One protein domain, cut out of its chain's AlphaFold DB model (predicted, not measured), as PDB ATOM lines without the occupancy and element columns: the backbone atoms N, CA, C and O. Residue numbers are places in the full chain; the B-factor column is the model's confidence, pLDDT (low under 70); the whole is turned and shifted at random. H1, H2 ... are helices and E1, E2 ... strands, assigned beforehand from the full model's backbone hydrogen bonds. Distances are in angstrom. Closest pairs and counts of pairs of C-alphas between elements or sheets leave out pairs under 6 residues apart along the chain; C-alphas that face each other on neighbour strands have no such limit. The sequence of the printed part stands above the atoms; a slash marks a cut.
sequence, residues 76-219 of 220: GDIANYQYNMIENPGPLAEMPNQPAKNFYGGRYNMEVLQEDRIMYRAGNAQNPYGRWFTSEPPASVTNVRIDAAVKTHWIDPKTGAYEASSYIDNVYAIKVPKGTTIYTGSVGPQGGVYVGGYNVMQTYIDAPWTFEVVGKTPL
ATOM      1  N   GLY A  76     170.193-288.934  48.001       54.16
ATOM      2  CA  GLY A  76     169.833-290.298  47.606       54.16
ATOM      3  C   GLY A  76     170.507-290.801  46.322       54.16
ATOM      4  O   GLY A  76     170.788-291.990  46.221       54.16
ATOM      5  N   ASP A  77     170.830-289.925  45.365       61.75
ATOM      6  CA  ASP A  77     171.397-290.338  44.073       61.75
ATOM      7  C   ASP A  77     172.905-290.601  44.145       61.75
ATOM      8  O   ASP A  77     173.429-291.396  43.367       61.75
ATOM      9  N   ILE A  78     173.621-289.935  45.060       61.50
ATOM     10  CA  ILE A  78     175.060-290.162  45.283       61.50
ATOM     11  C   ILE A  78     175.293-291.549  45.890       61.50
ATOM     12  O   ILE A  78     176.217-292.240  45.470       61.50
ATOM     13  N   ALA A  79     174.428-291.984  46.813       67.94
ATOM     14  CA  ALA A  79     174.546-293.277  47.490       67.94
ATOM     15  C   ALA A  79     174.471-294.489  46.538       67.94
ATOM     16  O   ALA A  79     174.921-295.576  46.892       67.94
ATOM     17  N   ASN A  80     173.939-294.308  45.324       81.81
ATOM     18  CA  ASN A  80     173.852-295.357  44.302       81.81
ATOM     19  C   ASN A  80     175.176-295.601  43.554       81.81
ATOM     20  O   ASN A  80     175.260-296.528  42.739       81.81
ATOM     21  N   TYR A  81     176.200-294.778  43.796       89.00
ATOM     22  CA  TYR A  81     177.497-294.886  43.138       89.00
ATOM     23  C   TYR A  81     178.623-295.106  44.142       89.00
ATOM     24  O   TYR A  81     178.721-294.440  45.169       89.00
ATOM     25  N   GLN A  82     179.524-296.020  43.796       93.06
ATOM     26  CA  GLN A  82     180.724-296.320  44.565       93.06
ATOM     27  C   GLN A  82     181.686-295.126  44.612       93.06
ATOM     28  O   GLN A  82     182.330-294.899  45.637       93.06
ATOM     29  N   TYR A  83     181.795-294.381  43.507       93.00
ATOM     30  CA  TYR A  83     182.706-293.252  43.359       93.00
ATOM     31  C   TYR A  83     181.965-291.986  42.925       93.00
ATOM     32  O   TYR A  83     181.019-292.038  42.137       93.00
ATOM     33  N   ASN A  84     182.425-290.842  43.429       90.00
ATOM     34  CA  ASN A  84     181.979-289.506  43.049       90.00
ATOM     35  C   ASN A  84     183.109-288.486  43.263       90.00
ATOM     36  O   ASN A  84     183.914-288.639  44.175       90.00
ATOM     37  N   MET A  85     183.159-287.413  42.473       85.88
ATOM     38  CA  MET A  85     184.277-286.453  42.507       85.88
ATOM     39  C   MET A  85     184.388-285.601  43.789       85.88
ATOM     40  O   MET A  85     185.330-284.819  43.892       85.88
ATOM     41  N   ILE A  86     183.453-285.711  44.739       82.75
ATOM     42  CA  ILE A  86     183.417-284.899  45.966       82.75
ATOM     43  C   ILE A  86     183.959-285.691  47.157       82.75
ATOM     44  O   ILE A  86     184.890-285.252  47.825       82.75
ATOM     45  N   GLU A  87     183.377-286.854  47.430       86.81
ATOM     46  CA  GLU A  87     183.639-287.630  48.648       86.81
ATOM     47  C   GLU A  87     184.603-288.792  48.398       86.81
ATOM     48  O   GLU A  87     185.384-289.155  49.275       86.81
ATOM     49  N   ASN A  88     184.547-289.392  47.205       90.19
ATOM     50  CA  ASN A  88     185.337-290.568  46.853       90.19
ATOM     51  C   ASN A  88     185.648-290.583  45.346       90.19
ATOM     52  O   ASN A  88     185.000-291.317  44.592       90.19
ATOM     53  N   PRO A  89     186.613-289.769  44.879       87.56
ATOM     54  CA  PRO A  89     186.854-289.546  43.450       87.56
ATOM     55  C   PRO A  89     187.317-290.807  42.704       87.56
ATOM     56  O   PRO A  89     187.115-290.923  41.492       87.56
ATOM     57  N   GLY A  90     187.869-291.782  43.433       93.56
ATOM     58  CA  GLY A  90     188.249-293.086  42.906       93.56
ATOM     59  C   GLY A  90     189.371-293.040  41.862       93.56
ATOM     60  O   GLY A  90     190.004-292.007  41.647       93.56
ATOM     61  N   PRO A  91     189.637-294.171  41.191       94.56
ATOM     62  CA  PRO A  91     190.800-294.305  40.316       94.56
ATOM     63  C   PRO A  91     190.737-293.429  39.058       94.56
ATOM     64  O   PRO A  91     191.779-293.024  38.552       94.56
ATOM     65  N   LEU A  92     189.543-293.110  38.545       92.38
ATOM     66  CA  LEU A  92     189.417-292.340  37.303       92.38
ATOM     67  C   LEU A  92     189.764-290.855  37.465       92.38
ATOM     68  O   LEU A  92     190.000-290.182  36.464       92.38
ATOM     69  N   ALA A  93     189.783-290.323  38.685       89.06
ATOM     70  CA  ALA A  93     190.177-288.935  38.925       89.06
ATOM     71  C   ALA A  93     191.699-288.733  38.863       89.06
ATOM     72  O   ALA A  93     192.158-287.644  38.527       89.06
ATOM     73  N   GLU A  94     192.466-289.791  39.136       89.06
ATOM     74  CA  GLU A  94     193.935-289.784  39.134       89.06
ATOM     75  C   GLU A  94     194.526-290.130  37.758       89.06
ATOM     76  O   GLU A  94     195.715-289.934  37.502       89.06
ATOM     77  N   MET A  95     193.703-290.661  36.849       88.50
ATOM     78  CA  MET A  95     194.135-290.987  35.493       88.50
ATOM     79  C   MET A  95     194.400-289.720  34.665       88.50
ATOM     80  O   MET A  95     193.730-288.696  34.845       88.50
ATOM     81  N   PRO A  96     195.323-289.788  33.684       83.81
ATOM     82  CA  PRO A  96     195.456-288.745  32.674       83.81
ATOM     83  C   PRO A  96     194.097-288.434  32.043       83.81
ATOM     84  O   PRO A  96     193.315-289.347  31.782       83.81
ATOM     85  N   ASN A  97     193.825-287.152  31.793       77.94
ATOM     86  CA  ASN A  97     192.563-286.676  31.206       77.94
ATOM     87  C   ASN A  97     191.320-286.917  32.096       77.94
ATOM     88  O   ASN A  97     190.192-286.756  31.651       77.94
ATOM     89  N   GLN A  98     191.515-287.299  33.365       86.62
ATOM     90  CA  GLN A  98     190.487-287.420  34.409       86.62
ATOM     91  C   GLN A  98     189.117-287.917  33.896       86.62
ATOM     92  O   GLN A  98     188.126-287.177  33.989       86.62
ATOM     93  N   PRO A  99     189.023-289.154  33.359       90.56
ATOM     94  CA  PRO A  99     187.814-289.664  32.713       90.56
ATOM     95  C   PRO A  99     186.544-289.521  33.555       90.56
ATOM     96  O   PRO A  99     185.463-289.350  32.988       90.56
ATOM     97  N   ALA A 100     186.683-289.511  34.887       89.50
ATOM     98  CA  ALA A 100     185.610-289.255  35.841       89.50
ATOM     99  C   ALA A 100     184.746-288.038  35.466       89.50
ATOM    100  O   ALA A 100     183.529-288.100  35.592       89.50
ATOM    101  N   LYS A 101     185.337-286.958  34.934       88.25
ATOM    102  CA  LYS A 101     184.629-285.719  34.559       88.25
ATOM    103  C   LYS A 101     183.538-285.902  33.502       88.25
ATOM    104  O   LYS A 101     182.660-285.053  33.393       88.25
ATOM    105  N   ASN A 102     183.594-286.980  32.726       87.31
ATOM    106  CA  ASN A 102     182.606-287.252  31.682       87.31
ATOM    107  C   ASN A 102     181.375-287.979  32.217       87.31
ATOM    108  O   ASN A 102     180.389-288.116  31.494       87.31
ATOM    109  N   PHE A 103     181.400-288.422  33.473       89.56
ATOM    110  CA  PHE A 103     180.211-288.905  34.149       89.56
ATOM    111  C   PHE A 103     179.446-287.760  34.801       89.56
ATOM    112  O   PHE A 103     180.017-286.760  35.240       89.56
ATOM    113  N   TYR A 104     178.132-287.916  34.902       85.44
ATOM    114  CA  TYR A 104     177.261-286.917  35.494       85.44
ATOM    115  C   TYR A 104     177.624-286.674  36.971       85.44
ATOM    116  O   TYR A 104     177.475-287.544  37.831       85.44
ATOM    117  N   GLY A 105     178.128-285.477  37.284       83.69
ATOM    118  CA  GLY A 105     178.673-285.157  38.613       83.69
ATOM    119  C   GLY A 105     179.880-286.019  39.008       83.69
ATOM    120  O   GLY A 105     180.160-286.177  40.192       83.69
ATOM    121  N   GLY A 106     180.551-286.631  38.032       88.31
ATOM    122  CA  GLY A 106     181.682-287.520  38.253       88.31
ATOM    123  C   GLY A 106     181.354-288.817  38.984       88.31
ATOM    124  O   GLY A 106     182.220-289.366  39.660       88.31
ATOM    125  N   ARG A 107     180.102-289.274  38.886       89.94
ATOM    126  CA  ARG A 107     179.577-290.448  39.590       89.94
ATOM    127  C   ARG A 107     179.697-291.710  38.746       89.94
ATOM    128  O   ARG A 107     179.200-291.743  37.620       89.94
ATOM    129  N   TYR A 108     180.332-292.748  39.281       94.06
ATOM    130  CA  TYR A 108     180.519-294.009  38.564       94.06
ATOM    131  C   TYR A 108     180.704-295.204  39.504       94.06
ATOM    132  O   TYR A 108     181.087-295.074  40.666       94.06
ATOM    133  N   ASN A 109     180.437-296.390  38.965       95.38
ATOM    134  CA  ASN A 109     180.691-297.685  39.586       95.38
ATOM    135  C   ASN A 109     181.836-298.394  38.865       95.38
ATOM    136  O   ASN A 109     182.026-298.187  37.665       95.38
ATOM    137  N   MET A 110     182.578-299.239  39.580       96.19
ATOM    138  CA  MET A 110     183.610-300.100  39.004       96.19
ATOM    139  C   MET A 110     183.166-301.562  39.057       96.19
ATOM    140  O   MET A 110     182.636-302.027  40.064       96.19
ATOM    141  N   GLU A 111     183.399-302.289  37.969       96.12
ATOM    142  CA  GLU A 111     183.132-303.722  37.869       96.12
ATOM    143  C   GLU A 111     184.334-304.409  37.214       96.12
ATOM    144  O   GLU A 111     184.865-303.925  36.215       96.12
ATOM    145  N   VAL A 112     184.738-305.568  37.740       97.88
ATOM    146  CA  VAL A 112     185.562-306.527  36.994       97.88
ATOM    147  C   VAL A 112     184.615-307.534  36.357       97.88
ATOM    148  O   VAL A 112     183.924-308.268  37.071       97.88
ATOM    149  N   LEU A 113     184.578-307.570  35.026       97.44
ATOM    150  CA  LEU A 113     183.635-308.406  34.285       97.44
ATOM    151  C   LEU A 113     183.787-309.891  34.637       97.44
ATOM    152  O   LEU A 113     184.882-310.451  34.573       97.44
ATOM    153  N   GLN A 114     182.674-310.547  34.963       98.00
ATOM    154  CA  GLN A 114     182.653-311.976  35.308       98.00
ATOM    155  C   GLN A 114     182.554-312.901  34.086       98.00
ATOM    156  O   GLN A 114     182.850-314.097  34.189       98.00
ATOM    157  N   GLU A 115     182.202-312.341  32.933       98.12
ATOM    158  CA  GLU A 115     182.072-312.995  31.633       98.12
ATOM    159  C   GLU A 115     182.371-311.993  30.511       98.12
ATOM    160  O   GLU A 115     182.459-310.789  30.760       98.12
ATOM    161  N   ASP A 116     182.554-312.488  29.288       98.38
ATOM    162  CA  ASP A 116     182.735-311.618  28.127       98.38
ATOM    163  C   ASP A 116     181.453-310.800  27.888       98.38
ATOM    164  O   ASP A 116     180.350-311.346  27.929       98.38
ATOM    165  N   ARG A 117     181.578-309.501  27.599       98.12
ATOM    166  CA  ARG A 117     180.436-308.599  27.368       98.12
ATOM    167  C   ARG A 117     180.572-307.898  26.023       98.12
ATOM    168  O   ARG A 117     181.625-307.347  25.715       98.12
ATOM    169  N   ILE A 118     179.504-307.889  25.227       98.12
ATOM    170  CA  ILE A 118     179.464-307.073  24.010       98.12
ATOM    171  C   ILE A 118     179.138-305.634  24.395       98.12
ATOM    172  O   ILE A 118     178.206-305.391  25.157       98.12
ATOM    173  N   MET A 119     179.916-304.691  23.875       96.06
ATOM    174  CA  MET A 119     179.688-303.264  24.070       96.06
ATOM    175  C   MET A 119     179.779-302.512  22.754       96.06
ATOM    176  O   MET A 119     180.500-302.915  21.836       96.06
ATOM    177  N   TYR A 120     179.064-301.397  22.685       93.62
ATOM    178  CA  TYR A 120     178.857-300.650  21.457       93.62
ATOM    179  C   TYR A 120     179.420-299.248  21.552       93.62
ATOM    180  O   TYR A 120     179.384-298.610  22.606       93.62
ATOM    181  N   ARG A 121     179.886-298.729  20.423       89.62
ATOM    182  CA  ARG A 121     180.245-297.319  20.295       89.62
ATOM    183  C   ARG A 121     179.990-296.807  18.898       89.62
ATOM    184  O   ARG A 121     180.154-297.526  17.916       89.62
ATOM    185  N   ALA A 122     179.670-295.529  18.816       87.44
ATOM    186  CA  ALA A 122     179.665-294.803  17.564       87.44
ATOM    187  C   ALA A 122     181.088-294.344  17.197       87.44
ATOM    188  O   ALA A 122     181.911-294.045  18.067       87.44
ATOM    189  N   GLY A 123     181.392-294.283  15.906       84.19
ATOM    190  CA  GLY A 123     182.685-293.833  15.400       84.19
ATOM    191  C   GLY A 123     182.670-293.592  13.896       84.19
ATOM    192  O   GLY A 123     181.633-293.732  13.245       84.19
ATOM    193  N   ASN A 124     183.834-293.224  13.364       82.50
ATOM    194  CA  ASN A 124     184.040-293.130  11.923       82.50
ATOM    195  C   ASN A 124     184.327-294.514  11.325       82.50
ATOM    196  O   ASN A 124     184.726-295.432  12.038       82.50
ATOM    197  N   ALA A 125     184.195-294.661  10.009       79.62
ATOM    198  CA  ALA A 125     184.358-295.940   9.328       79.62
ATOM    199  C   ALA A 125     185.763-296.569   9.437       79.62
ATOM    200  O   ALA A 125     185.927-297.740   9.068       79.62
ATOM    201  N   GLN A 126     186.771-295.826   9.895       79.25
ATOM    202  CA  GLN A 126     188.174-296.239   9.910       79.25
ATOM    203  C   GLN A 126     188.676-296.636  11.303       79.25
ATOM    204  O   GLN A 126     189.635-297.401  11.384       79.25
ATOM    205  N   ASN A 127     188.055-296.154  12.383       79.88
ATOM    206  CA  ASN A 127     188.538-296.360  13.744       79.88
ATOM    207  C   ASN A 127     187.491-297.059  14.633       79.88
ATOM    208  O   ASN A 127     186.595-296.396  15.168       79.88
ATOM    209  N   PRO A 128     187.627-298.382  14.848       76.94
ATOM    210  CA  PRO A 128     186.733-299.131  15.725       76.94
ATOM    211  C   PRO A 128     186.941-298.841  17.220       76.94
ATOM    212  O   PRO A 128     186.088-299.217  18.020       76.94
ATOM    213  N   TYR A 129     188.047-298.195  17.619       82.31
ATOM    214  CA  TYR A 129     188.483-298.118  19.017       82.31
ATOM    215  C   TYR A 129     188.558-296.700  19.602       82.31
ATOM    216  O   TYR A 129     188.422-295.669  18.940       82.31
ATOM    217  N   GLY A 130     188.737-296.680  20.921       86.88
ATOM    218  CA  GLY A 130     188.722-295.560  21.868       86.88
ATOM    219  C   GLY A 130     187.930-295.996  23.102       86.88
ATOM    220  O   GLY A 130     187.481-297.135  23.153       86.88
ATOM    221  N   ARG A 131     187.768-295.126  24.091       92.56
ATOM    222  CA  ARG A 131     187.573-295.559  25.482       92.56
ATOM    223  C   ARG A 131     186.131-295.568  25.987       92.56
ATOM    224  O   ARG A 131     185.886-296.118  27.054       92.56
ATOM    225  N   TRP A 132     185.193-294.981  25.243       92.12
ATOM    226  CA  TRP A 132     183.794-294.838  25.665       92.12
ATOM    227  C   TRP A 132     182.861-295.748  24.886       92.12
ATOM    228  O   TRP A 132     182.905-295.785  23.652       92.12
ATOM    229  N   PHE A 133     182.008-296.448  25.626       93.62
ATOM    230  CA  PHE A 133     181.074-297.438  25.116       93.62
ATOM    231  C   PHE A 133     179.711-297.338  25.801       93.62
ATOM    232  O   PHE A 133     179.536-296.655  26.808       93.62
ATOM    233  N   THR A 134     178.752-298.059  25.245       93.12
ATOM    234  CA  THR A 134     177.369-298.193  25.702       93.12
ATOM    235  C   THR A 134     176.993-299.674  25.693       93.12
ATOM    236  O   THR A 134     177.566-300.461  24.934       93.12
ATOM    237  N   SER A 135     176.059-300.075  26.554       91.19
ATOM    238  CA  SER A 135     175.576-301.462  26.614       91.19
ATOM    239  C   SER A 135     174.673-301.831  25.439       91.19
ATOM    240  O   SER A 135     174.579-303.001  25.096       91.19
ATOM    241  N   GLU A 136     174.049-300.835  24.810       90.44
ATOM    242  CA  GLU A 136     173.152-300.982  23.665       90.44
ATOM    243  C   GLU A 136     173.653-300.125  22.497       90.44
ATOM    244  O   GLU A 136     174.210-299.048  22.733       90.44
ATOM    245  N   PRO A 137     173.467-300.552  21.239       88.75
ATOM    246  CA  PRO A 137     173.874-299.756  20.093       88.75
ATOM    247  C   PRO A 137     173.052-298.456  20.019       88.75
ATOM    248  O   PRO A 137     171.830-298.490  20.178       88.75
ATOM    249  N   PRO A 138     173.682-297.304  19.730       85.69
ATOM    250  CA  PRO A 138     172.950-296.058  19.561       85.69
ATOM    251  C   PRO A 138     172.026-296.125  18.340       85.69
ATOM    252  O   PRO A 138     172.395-296.657  17.292       85.69
ATOM    253  N   ALA A 139     170.835-295.539  18.463       86.06
ATOM    254  CA  ALA A 139     169.788-295.646  17.444       86.06
ATOM    255  C   ALA A 139     170.001-294.740  16.215       86.06
ATOM    256  O   ALA A 139     169.469-295.026  15.147       86.06
ATOM    257  N   SER A 140     170.725-293.624  16.364       85.50
ATOM    258  CA  SER A 140     171.000-292.668  15.278       85.50
ATOM    259  C   SER A 140     172.177-291.756  15.610       85.50
ATOM    260  O   SER A 140     172.547-291.619  16.782       85.50
ATOM    261  N   VAL A 141     172.717-291.055  14.608       84.00
ATOM    262  CA  VAL A 141     173.733-290.009  14.831       84.00
ATOM    263  C   VAL A 141     173.224-288.946  15.812       84.00
ATOM    264  O   VAL A 141     173.948-288.557  16.727       84.00
ATOM    265  N   THR A 142     171.968-288.511  15.672       81.75
ATOM    266  CA  THR A 142     171.334-287.516  16.556       81.75
ATOM    267  C   THR A 142     171.333-287.963  18.013       81.75
ATOM    268  O   THR A 142     171.684-287.176  18.890       81.75
ATOM    269  N   ASN A 143     170.998-289.231  18.269       82.69
ATOM    270  CA  ASN A 143     171.007-289.794  19.615       82.69
ATOM    271  C   ASN A 143     172.416-289.734  20.233       82.69
ATOM    272  O   ASN A 143     172.580-289.284  21.361       82.69
ATOM    273  N   VAL A 144     173.455-290.049  19.453       82.06
ATOM    274  CA  VAL A 144     174.848-289.935  19.920       82.06
ATOM    275  C   VAL A 144     175.236-288.484  20.234       82.06
ATOM    276  O   VAL A 144     175.951-288.223  21.202       82.06
ATOM    277  N   ARG A 145     174.776-287.512  19.438       84.19
ATOM    278  CA  ARG A 145     175.059-286.093  19.702       84.19
ATOM    279  C   ARG A 145     174.388-285.622  20.990       84.19
ATOM    280  O   ARG A 145     175.051-285.032  21.831       84.19
ATOM    281  N   ILE A 146     173.093-285.868  21.141       71.81
ATOM    282  CA  ILE A 146     172.300-285.291  22.231       71.81
ATOM    283  C   ILE A 146     172.538-286.059  23.537       71.81
ATOM    284  O   ILE A 146     172.977-285.472  24.529       71.81
ATOM    285  N   ASP A 147     172.339-287.377  23.509       73.94
ATOM    286  CA  ASP A 147     172.256-288.214  24.709       73.94
ATOM    287  C   ASP A 147     173.635-288.695  25.163       73.94
ATOM    288  O   ASP A 147     173.921-288.715  26.353       73.94
ATOM    289  N   ALA A 148     174.533-289.032  24.232       77.00
ATOM    290  CA  ALA A 148     175.922-289.376  24.560       77.00
ATOM    291  C   ALA A 148     176.857-288.149  24.583       77.00
ATOM    292  O   ALA A 148     178.071-288.287  24.735       77.00
ATOM    293  N   ALA A 149     176.290-286.948  24.425       79.31
ATOM    294  CA  ALA A 149     176.972-285.659  24.492       79.31
ATOM    295  C   ALA A 149     178.207-285.527  23.569       79.31
ATOM    296  O   ALA A 149     179.176-284.835  23.885       79.31
ATOM    297  N   VAL A 150     178.188-286.164  22.393       79.50
ATOM    298  CA  VAL A 150     179.348-286.177  21.489       79.50
ATOM    299  C   VAL A 150     179.358-284.972  20.556       79.50
ATOM    300  O   VAL A 150     178.615-284.929  19.573       79.50
ATOM    301  N   LYS A 151     180.258-284.011  20.782       77.62
ATOM    302  CA  LYS A 151     180.384-282.821  19.923       77.62
ATOM    303  C   LYS A 151     180.827-283.156  18.504       77.62
ATOM    304  O   LYS A 151     181.648-284.041  18.285       77.62
ATOM    305  N   THR A 152     180.290-282.428  17.524       81.25
ATOM    306  CA  THR A 152     180.753-282.545  16.126       81.25
ATOM    307  C   THR A 152     182.183-282.046  15.990       81.25
ATOM    308  O   THR A 152     183.013-282.744  15.415       81.25
ATOM    309  N   HIS A 153     182.469-280.889  16.587       81.19
ATOM    310  CA  HIS A 153     183.789-280.276  16.635       81.19
ATOM    311  C   HIS A 153     184.154-280.003  18.093       81.19
ATOM    312  O   HIS A 153     183.330-279.495  18.860       81.19
ATOM    313  N   TRP A 154     185.384-280.334  18.455       78.94
ATOM    314  CA  TRP A 154     185.995-280.007  19.733       78.94
ATOM    315  C   TRP A 154     186.810-278.739  19.537       78.94
ATOM    316  O   TRP A 154     187.642-278.658  18.631       78.94
ATOM    317  N   ILE A 155     186.473-277.728  20.328       78.81
ATOM    318  CA  ILE A 155     187.070-276.403  20.274       78.81
ATOM    319  C   ILE A 155     187.524-276.092  21.687       78.81
ATOM    320  O   ILE A 155     186.730-276.220  22.627       78.81
ATOM    321  N   ASP A 156     188.771-275.661  21.814       77.56
ATOM    322  CA  ASP A 156     189.302-275.164  23.068       77.56
ATOM    323  C   ASP A 156     188.484-273.928  23.490       77.56
ATOM    324  O   ASP A 156     188.465-272.921  22.775       77.56
ATOM    325  N   PRO A 157     187.790-273.966  24.640       71.94
ATOM    326  CA  PRO A 157     186.936-272.864  25.066       71.94
ATOM    327  C   PRO A 157     187.717-271.595  25.440       71.94
ATOM    328  O   PRO A 157     187.116-270.524  25.493       71.94
ATOM    329  N   LYS A 158     189.021-271.698  25.723       78.06
ATOM    330  CA  LYS A 158     189.883-270.573  26.105       78.06
ATOM    331  C   LYS A 158     190.507-269.911  24.887       78.06
ATOM    332  O   LYS A 158     190.470-268.690  24.769       78.06
ATOM    333  N   THR A 159     191.078-270.711  23.989       87.56
ATOM    334  CA  THR A 159     191.805-270.193  22.819       87.56
ATOM    335  C   THR A 159     190.936-270.092  21.565       87.56
ATOM    336  O   THR A 159     191.296-269.389  20.624       87.56
ATOM    337  N   GLY A 160     189.797-270.789  21.527       83.94
ATOM    338  CA  GLY A 160     188.977-270.947  20.326       83.94
ATOM    339  C   GLY A 160     189.615-271.853  19.268       83.94
ATOM    340  O   GLY A 160     189.097-271.942  18.153       83.94
ATOM    341  N   ALA A 161     190.737-272.506  19.583       82.88
ATOM    342  CA  ALA A 161     191.442-273.366  18.648       82.88
ATOM    343  C   ALA A 161     190.631-274.628  18.338       82.88
ATOM    344  O   ALA A 161     190.019-275.238  19.214       82.88
ATOM    345  N   TYR A 162     190.653-275.032  17.071       78.12
ATOM    346  CA  TYR A 162     190.101-276.309  16.647       78.12
ATOM    347  C   TYR A 162     190.994-277.450  17.144       78.12
ATOM    348  O   TYR A 162     192.179-277.492  16.812       78.12
ATOM    349  N   GLU A 163     190.416-278.385  17.893       80.31
ATOM    350  CA  GLU A 163     191.146-279.531  18.437       80.31
ATOM    351  C   GLU A 163     190.885-280.795  17.618       80.31
ATOM    352  O   GLU A 163     191.822-281.495  17.238       80.31
ATOM    353  N   ALA A 164     189.613-281.090  17.316       77.81
ATOM    354  CA  ALA A 164     189.242-282.252  16.512       77.81
ATOM    355  C   ALA A 164     187.790-282.242  16.031       77.81
ATOM    356  O   ALA A 164     186.978-281.402  16.414       77.81
ATOM    357  N   SER A 165     187.450-283.268  15.249       79.25
ATOM    358  CA  SER A 165     186.081-283.604  14.866       79.25
ATOM    359  C   SER A 165     185.743-285.027  15.273       79.25
ATOM    360  O   SER A 165     186.546-285.940  15.091       79.25
ATOM    361  N   SER A 166     184.520-285.242  15.747       81.25
ATOM    362  CA  SER A 166     183.975-286.589  15.908       81.25
ATOM    363  C   SER A 166     183.095-286.912  14.714       81.25
ATOM    364  O   SER A 166     181.909-286.590  14.717       81.25
ATOM    365  N   TYR A 167     183.662-287.538  13.688       81.75
ATOM    366  CA  TYR A 167     182.880-288.097  12.585       81.75
ATOM    367  C   TYR A 167     182.166-289.364  13.055       81.75
ATOM    368  O   TYR A 167     182.788-290.239  13.659       81.75
ATOM    369  N   ILE A 168     180.858-289.427  12.813       82.50
ATOM    370  CA  ILE A 168     180.007-290.533  13.237       82.50
ATOM    371  C   ILE A 168     179.218-290.995  12.023       82.50
ATOM    372  O   ILE A 168     178.345-290.276  11.546       82.50
ATOM    373  N   ASP A 169     179.550-292.182  11.541       86.31
ATOM    374  CA  ASP A 169     178.896-292.827  10.400       86.31
ATOM    375  C   ASP A 169     178.726-294.343  10.607       86.31
ATOM    376  O   ASP A 169     178.083-295.010   9.798       86.31
ATOM    377  N   ASN A 170     179.287-294.908  11.683       87.25
ATOM    378  CA  ASN A 170     179.205-296.327  12.010       87.25
ATOM    379  C   ASN A 170     179.030-296.557  13.514       87.25
ATOM    380  O   ASN A 170     179.484-295.773  14.350       87.25
ATOM    381  N   VAL A 171     178.430-297.697  13.842       91.25
ATOM    382  CA  VAL A 171     178.463-298.319  15.166       91.25
ATOM    383  C   VAL A 171     179.364-299.540  15.107       91.25
ATOM    384  O   VAL A 171     179.227-300.380  14.217       91.25
ATOM    385  N   TYR A 172     180.257-299.650  16.080       91.69
ATOM    386  CA  TYR A 172     181.089-300.819  16.313       91.69
ATOM    387  C   TYR A 172     180.591-301.579  17.528       91.69
ATOM    388  O   TYR A 172     180.246-300.965  18.537       91.69
ATOM    389  N   ALA A 173     180.606-302.904  17.430       95.56
ATOM    390  CA  ALA A 173     180.430-303.815  18.548       95.56
ATOM    391  C   ALA A 173     181.773-304.489  18.835       95.56
ATOM    392  O   ALA A 173     182.380-305.077  17.933       95.56
ATOM    393  N   ILE A 174     182.228-304.408  20.079       96.06
ATOM    394  CA  ILE A 174     183.436-305.088  20.540       96.06
ATOM    395  C   ILE A 174     183.085-306.119  21.601       96.06
ATOM    396  O   ILE A 174     182.152-305.932  22.383       96.06
ATOM    397  N   LYS A 175     183.856-307.200  21.644       97.88
ATOM    398  CA  LYS A 175     183.778-308.206  22.693       97.88
ATOM    399  C   LYS A 175     184.792-307.873  23.781       97.88
ATOM    400  O   LYS A 175     185.989-308.090  23.615       97.88
ATOM    401  N   VAL A 176     184.302-307.339  24.895       97.88
ATOM    402  CA  VAL A 176     185.107-307.023  26.075       97.88
ATOM    403  C   VAL A 176     185.356-308.315  26.857       97.88
ATOM    404  O   VAL A 176     184.384-308.942  27.283       97.88
ATOM    405  N   PRO A 177     186.613-308.743  27.054       98.31
ATOM    406  CA  PRO A 177     186.902-310.005  27.727       98.31
ATOM    407  C   PRO A 177     186.526-309.998  29.212       98.31
ATOM    408  O   PRO A 177     186.670-308.980  29.902       98.31
ATOM    409  N   LYS A 178     186.154-311.168  29.734       98.19
ATOM    410  CA  LYS A 178     186.105-311.453  31.172       98.19
ATOM    411  C   LYS A 178     187.394-310.994  31.861       98.19
ATOM    412  O   LYS A 178     188.492-311.169  31.341       98.19
ATOM    413  N   GLY A 179     187.262-310.463  33.072       98.00
ATOM    414  CA  GLY A 179     188.383-309.962  33.866       98.00
ATOM    415  C   GLY A 179     188.787-308.529  33.523       98.00
ATOM    416  O   GLY A 179     189.641-307.971  34.205       98.00
ATOM    417  N   THR A 180     188.164-307.909  32.516       98.12
ATOM    418  CA  THR A 180     188.364-306.486  32.226       98.12
ATOM    419  C   THR A 180     187.699-305.633  33.303       98.12
ATOM    420  O   THR A 180     186.516-305.818  33.601       98.12
ATOM    421  N   THR A 181     188.444-304.678  33.858       97.88
ATOM    422  CA  THR A 181     187.887-303.620  34.707       97.88
ATOM    423  C   THR A 181     187.198-302.578  33.837       97.88
ATOM    424  O   THR A 181     187.815-302.007  32.936       97.88
ATOM    425  N   ILE A 182     185.932-302.311  34.129       97.44
ATOM    426  CA  ILE A 182     185.124-301.298  33.461       97.44
ATOM    427  C   ILE A 182     184.561-300.314  34.482       97.44
ATOM    428  O   ILE A 182     184.389-300.643  35.659       97.44
ATOM    429  N   TYR A 183     184.237-299.111  34.015       97.38
ATOM    430  CA  TYR A 183     183.671-298.065  34.857       97.38
ATOM    431  C   TYR A 183     182.412-297.515  34.219       97.38
ATOM    432  O   TYR A 183     182.466-297.048  33.085       97.38
ATOM    433  N   THR A 184     181.289-297.571  34.924       95.75
ATOM    434  CA  THR A 184     179.976-297.273  34.342       95.75
ATOM    435  C   THR A 184     179.248-296.216  35.157       95.75
ATOM    436  O   THR A 184     179.205-296.281  36.385       95.75
ATOM    437  N   GLY A 185     178.663-295.243  34.466       91.81
ATOM    438  CA  GLY A 185     177.961-294.114  35.066       91.81
ATOM    439  C   GLY A 185     177.128-293.367  34.033       91.81
ATOM    440  O   GLY A 185     177.241-293.618  32.830       91.81
ATOM    441  N   SER A 186     176.283-292.451  34.498       89.06
ATOM    442  CA  SER A 186     175.447-291.641  33.610       89.06
ATOM    443  C   SER A 186     176.290-290.630  32.831       89.06
ATOM    444  O   SER A 186     177.291-290.126  33.348       89.06
ATOM    445  N   VAL A 187     175.894-290.298  31.605       84.75
ATOM    446  CA  VAL A 187     176.605-289.338  30.750       84.75
ATOM    447  C   VAL A 187     176.514-287.928  31.332       84.75
ATOM    448  O   VAL A 187     175.422-287.416  31.590       84.75
ATOM    449  N   GLY A 188     177.670-287.291  31.525       81.62
ATOM    450  CA  GLY A 188     177.768-285.895  31.934       81.62
ATOM    451  C   GLY A 188     177.505-284.927  30.769       81.62
ATOM    452  O   GLY A 188     177.904-285.206  29.636       81.62
ATOM    453  N   PRO A 189     176.861-283.776  31.025       77.56
ATOM    454  CA  PRO A 189     176.569-282.787  29.991       77.56
ATOM    455  C   PRO A 189     177.849-282.145  29.435       77.56
ATOM    456  O   PRO A 189     178.790-281.864  30.175       77.56
ATOM    457  N   GLN A 190     177.847-281.817  28.140       72.06
ATOM    458  CA  GLN A 190     178.932-281.081  27.464       72.06
ATOM    459  C   GLN A 190     178.536-279.641  27.075       72.06
ATOM    460  O   GLN A 190     179.315-278.926  26.429       72.06
ATOM    461  N   GLY A 191     177.335-279.216  27.488       70.94
ATOM    462  CA  GLY A 191     176.753-277.893  27.250       70.94
ATOM    463  C   GLY A 191     175.925-277.804  25.963       70.94
ATOM    464  O   GLY A 191     176.086-278.595  25.033       70.94
ATOM    465  N   GLY A 192     175.033-276.812  25.890       77.81
ATOM    466  CA  GLY A 192     174.154-276.604  24.735       77.81
ATOM    467  C   GLY A 192     173.226-277.797  24.486       77.81
ATOM    468  O   GLY A 192     172.573-278.279  25.403       77.81
ATOM    469  N   VAL A 193     173.181-278.278  23.239       70.50
ATOM    470  CA  VAL A 193     172.351-279.429  22.828       70.50
ATOM    471  C   VAL A 193     172.931-280.794  23.235       70.50
ATOM    472  O   VAL A 193     172.270-281.811  23.058       70.50
ATOM    473  N   TYR A 194     174.157-280.827  23.764       77.19
ATOM    474  CA  TYR A 194     174.881-282.040  24.161       77.19
ATOM    475  C   TYR A 194     174.619-282.319  25.645       77.19
ATOM    476  O   TYR A 194     175.450-282.027  26.513       77.19
ATOM    477  N   VAL A 195     173.406-282.778  25.940       72.69
ATOM    478  CA  VAL A 195     172.835-282.753  27.294       72.69
ATOM    479  C   VAL A 195     173.259-283.927  28.163       72.69
ATOM    480  O   VAL A 195     173.336-283.765  29.380       72.69
ATOM    481  N   GLY A 196     173.574-285.084  27.583       76.69
ATOM    482  CA  GLY A 196     173.757-286.272  28.412       76.69
ATOM    483  C   GLY A 196     172.433-286.724  29.032       76.69
ATOM    484  O   GLY A 196     171.353-286.483  28.490       76.69
ATOM    485  N   GLY A 197     172.498-287.311  30.225       66.38
ATOM    486  CA  GLY A 197     171.305-287.524  31.039       66.38
ATOM    487  C   GLY A 197     171.478-288.603  32.094       66.38
ATOM    488  O   GLY A 197     172.223-289.560  31.902       66.38
ATOM    489  N   TYR A 198     170.736-288.481  33.198       68.44
ATOM    490  CA  TYR A 198     170.752-289.463  34.291       68.44
ATOM    491  C   TYR A 198     170.429-290.890  33.823       68.44
ATOM    492  O   TYR A 198     171.022-291.842  34.321       68.44
ATOM    493  N   ASN A 199     169.555-291.025  32.823       77.00
ATOM    494  CA  ASN A 199     169.129-292.315  32.274       77.00
ATOM    495  C   ASN A 199     169.984-292.794  31.091       77.00
ATOM    496  O   ASN A 199     169.694-293.840  30.516       77.00
ATOM    497  N   VAL A 200     171.014-292.037  30.702       79.19
ATOM    498  CA  VAL A 200     171.915-292.413  29.611       79.19
ATOM    499  C   VAL A 200     173.200-292.926  30.231       79.19
ATOM    500  O   VAL A 200     173.986-292.151  30.766       79.19
ATOM    501  N   MET A 201     173.409-294.238  30.190       87.50
ATOM    502  CA  MET A 201     174.595-294.867  30.765       87.50
ATOM    503  C   MET A 201     175.705-294.985  29.726       87.50
ATOM    504  O   MET A 201     175.461-295.357  28.579       87.50
ATOM    505  N   GLN A 202     176.936-294.728  30.152       93.56
ATOM    506  CA  GLN A 202     178.135-295.012  29.374       93.56
ATOM    507  C   GLN A 202     179.165-295.754  30.218       93.56
ATOM    508  O   GLN A 202     179.141-295.713  31.452       93.56
ATOM    509  N   THR A 203     180.097-296.404  29.534       95.69
ATOM    510  CA  THR A 203     181.162-297.193  30.135       95.69
ATOM    511  C   THR A 203     182.518-296.741  29.610       95.69
ATOM    512  O   THR A 203     182.730-296.668  28.399       95.69
ATOM    513  N   TYR A 204     183.441-296.468  30.528       96.31
ATOM    514  CA  TYR A 204     184.845-296.204  30.241       96.31
ATOM    515  C   TYR A 204     185.671-297.491  30.334       96.31
ATOM    516  O   TYR A 204     185.545-298.258  31.295       96.31
ATOM    517  N   ILE A 205     186.548-297.689  29.351       95.19
ATOM    518  CA  ILE A 205     187.528-298.774  29.278       95.19
ATOM    519  C   ILE A 205     188.884-298.173  28.906       95.19
ATOM    520  O   ILE A 205     189.010-297.511  27.878       95.19
ATOM    521  N   ASP A 206     189.906-298.430  29.721       91.31
ATOM    522  CA  ASP A 206     191.220-297.793  29.580       91.31
ATOM    523  C   ASP A 206     191.984-298.238  28.318       91.31
ATOM    524  O   ASP A 206     192.537-297.406  27.604       91.31
ATOM    525  N   ALA A 207     191.988-299.537  27.998       91.06
ATOM    526  CA  ALA A 207     192.808-300.077  26.910       91.06
ATOM    527  C   ALA A 207     192.081-301.101  26.006       91.06
ATOM    528  O   ALA A 207     192.462-302.270  25.976       91.06
ATOM    529  N   PRO A 208     191.054-300.694  25.234       92.00
ATOM    530  CA  PRO A 208     190.232-301.616  24.439       92.00
ATOM    531  C   PRO A 208     190.838-302.019  23.081       92.00
ATOM    532  O   PRO A 208     190.217-302.766  22.332       92.00
ATOM    533  N   TRP A 209     192.024-301.520  22.723       92.62
ATOM    534  CA  TRP A 209     192.611-301.601  21.368       92.62
ATOM    535  C   TRP A 209     192.914-303.021  20.877       92.62
ATOM    536  O   TRP A 209     193.113-303.232  19.683       92.62
ATOM    537  N   THR A 210     193.012-303.976  21.798       91.38
ATOM    538  CA  THR A 210     193.305-305.384  21.505       91.38
ATOM    539  C   THR A 210     192.059-306.264  21.547       91.38
ATOM    540  O   THR A 210     192.163-307.472  21.336       91.38
ATOM    541  N   PHE A 211     190.888-305.691  21.840       94.56
ATOM    542  CA  PHE A 211     189.644-306.443  21.956       94.56
ATOM    543  C   PHE A 211     189.082-306.773  20.580       94.56
ATOM    544  O   PHE A 211     189.233-306.019  19.626       94.56
ATOM    545  N   GLU A 212     188.416-307.915  20.472       96.81
ATOM    546  CA  GLU A 212     187.851-308.365  19.206       96.81
ATOM    547  C   GLU A 212     186.697-307.450  18.772       96.81
ATOM    548  O   GLU A 212     185.737-307.238  19.517       96.81
ATOM    549  N   VAL A 213     186.765-306.931  17.545       95.62
ATOM    550  CA  VAL A 213     185.638-306.250  16.897       95.62
ATOM    551  C   VAL A 213     184.739-307.311  16.277       95.62
ATOM    552  O   VAL A 213     185.118-307.960  15.305       95.62
ATOM    553  N   VAL A 214     183.538-307.468  16.824       97.19
ATOM    554  CA  VAL A 214     182.572-308.499  16.410       97.19
ATOM    555  C   VAL A 214     181.456-307.954  15.519       97.19
ATOM    556  O   VAL A 214     180.668-308.723  14.973       97.19
ATOM    557  N   GLY A 215     181.376-306.632  15.344       94.94
ATOM    558  CA  GLY A 215     180.376-306.012  14.482       94.94
ATOM    559  C   GLY A 215     180.730-304.595  14.051       94.94
ATOM    560  O   GLY A 215     181.378-303.845  14.784       94.94
ATOM    561  N   LYS A 216     180.269-304.233  12.853       94.62
ATOM    562  CA  LYS A 216     180.297-302.878  12.302       94.62
ATOM    563  C   LYS A 216     179.052-302.671  11.445       94.62
ATOM    564  O   LYS A 216     178.864-303.395  10.470       94.62
ATOM    565  N   THR A 217     178.259-301.657  11.767       93.19
ATOM    566  CA  THR A 217     177.042-301.316  11.019       93.19
ATOM    567  C   THR A 217     177.021-299.817  10.726       93.19
ATOM    568  O   THR A 217     177.328-299.040  11.632       93.19
ATOM    569  N   PRO A 218     176.649-299.381   9.509       91.38
ATOM    570  CA  PRO A 218     176.422-297.967   9.229       91.38
ATOM    571  C   PRO A 218     175.378-297.376  10.182       91.38
ATOM    572  O   PRO A 218     174.335-297.988  10.410       91.38
ATOM    573  N   LEU A 219     175.658-296.193  10.725       84.94
ATOM    574  CA  LEU A 219     174.719-295.442  11.552       84.94
ATOM    575  C   LEU A 219     174.027-294.397  10.680       84.94
ATOM    576  O   LEU A 219     174.701-293.635   9.986       84.94
TER     577      LEU A 219
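AT A GLANCE: This is residues 76 to 219 of the 220 residues of an uncharacterized protein of Coprococcus eutactus (UniProt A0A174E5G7). Two small antiparallel sheets of three strands stand like the sides of a V, joined at its narrow end by the tight links E1 to E2 and E5 to E6, while residues 132 to 133 lie between the sides and pair with E7. H1 and H2 lie by the sheet E1 E6 E7, residues 76 to 90 lie beyond E1, H3 lies by the sheet E2 E5 E8, and the hairpin of E3 and E4 lies off towards the open end, apart from both sheets. You will find 144 printed residues, with three named helices and eight named strands in the order H1 H2 E1 E2 H3 E3 E4 E5 E6 E7 E8; the sheets run E2 - E5 - E8, E1 - E6 - E7 and E3 - E4. The class is mixed, helices and strands, with 61 residues, under half, in named elements. The whole is compact, with a radius of gyration of the C-alphas of 15.1 A and spans of 42 by 39 by 26 A.

HOW THE PARTS SIT: Start at the strongly twisted sheet of E2, residues 117 to 123, E5, residues 170 to 176, and E8, residues 212 to 218, with E5 the inner strand. E2 and E5 are antiparallel at 153 degrees; look at N 119 and O 174, 3.0 A apart and within hydrogen-bond range. E5 and E8 are antiparallel at 161 degrees, with N 173 and O 215 at 2.9 A. Now go to the sheet of E1, residues 109 to 112, E6, residues 181 to 187, and E7, residues 197 to 204, where E6 is the inner strand. E1 and E6 are antiparallel at 153 degrees, with N 111 and O 182 at 3.0 A. E6 and E7 form a hairpin, antiparallel at 155 degrees, with N 202 and O 185 at 2.9 A; E7 bends by 77 degrees at residue 200. E2 and E7 are near each other, with 6 pairs of C-alphas within 10 A. H2, residues 99 to 102, is on the sheet E1 E6 E7 at a height over the sheet of 8.4 A, and only just over E7, on which 3 of its C-alphas fall. H1, residues 91 to 94, only grazes that sheet with residues 91 to 92; H1 and H2 touch only at the corner, their closest C-alphas being those of Leu 92 and Ala 100, 5.1 A apart. H3, residues 141 to 146, only grazes the sheet E2 E5 E8 with residues 141 to 144. E3, residues 153 to 155, and E4, residues 162 to 165, form a hairpin, antiparallel at 160 degrees, with N 154 and O 164 at 2.8 A. Each O i to N i+4 pair in H3 is within hydrogen-bond range; H1 and H2 are too short for such a pair.

IN THESE COORDINATES: Find C-alpha 91 at (190.800, -294.305, 40.316), where H1 begins; it is 5.6 A long and H2 5.8 A. E1 spans 10.4 A. Find C-alpha 117 at (180.436, -308.599, 27.368); from there E2 runs 19.1 A. H3 spans 8.9 A, E3 6.2 A and E4 8.5 A. E5 and E6 each span 18.6 A, and E7 16.1 A. E8 runs 18.4 A to C-alpha 218 at (176.422, -297.967, 9.229).

THE WHOLE: The two C-alphas farthest apart are those of Glu 115 and Thr 159, at 44.8 A. The printed part has no cut, and its one long link is the 17 residues from E2 to H3. The mean pLDDT of the printed part is 86.6; look for values under 70 at residues 76 to 79 and 197 to 198.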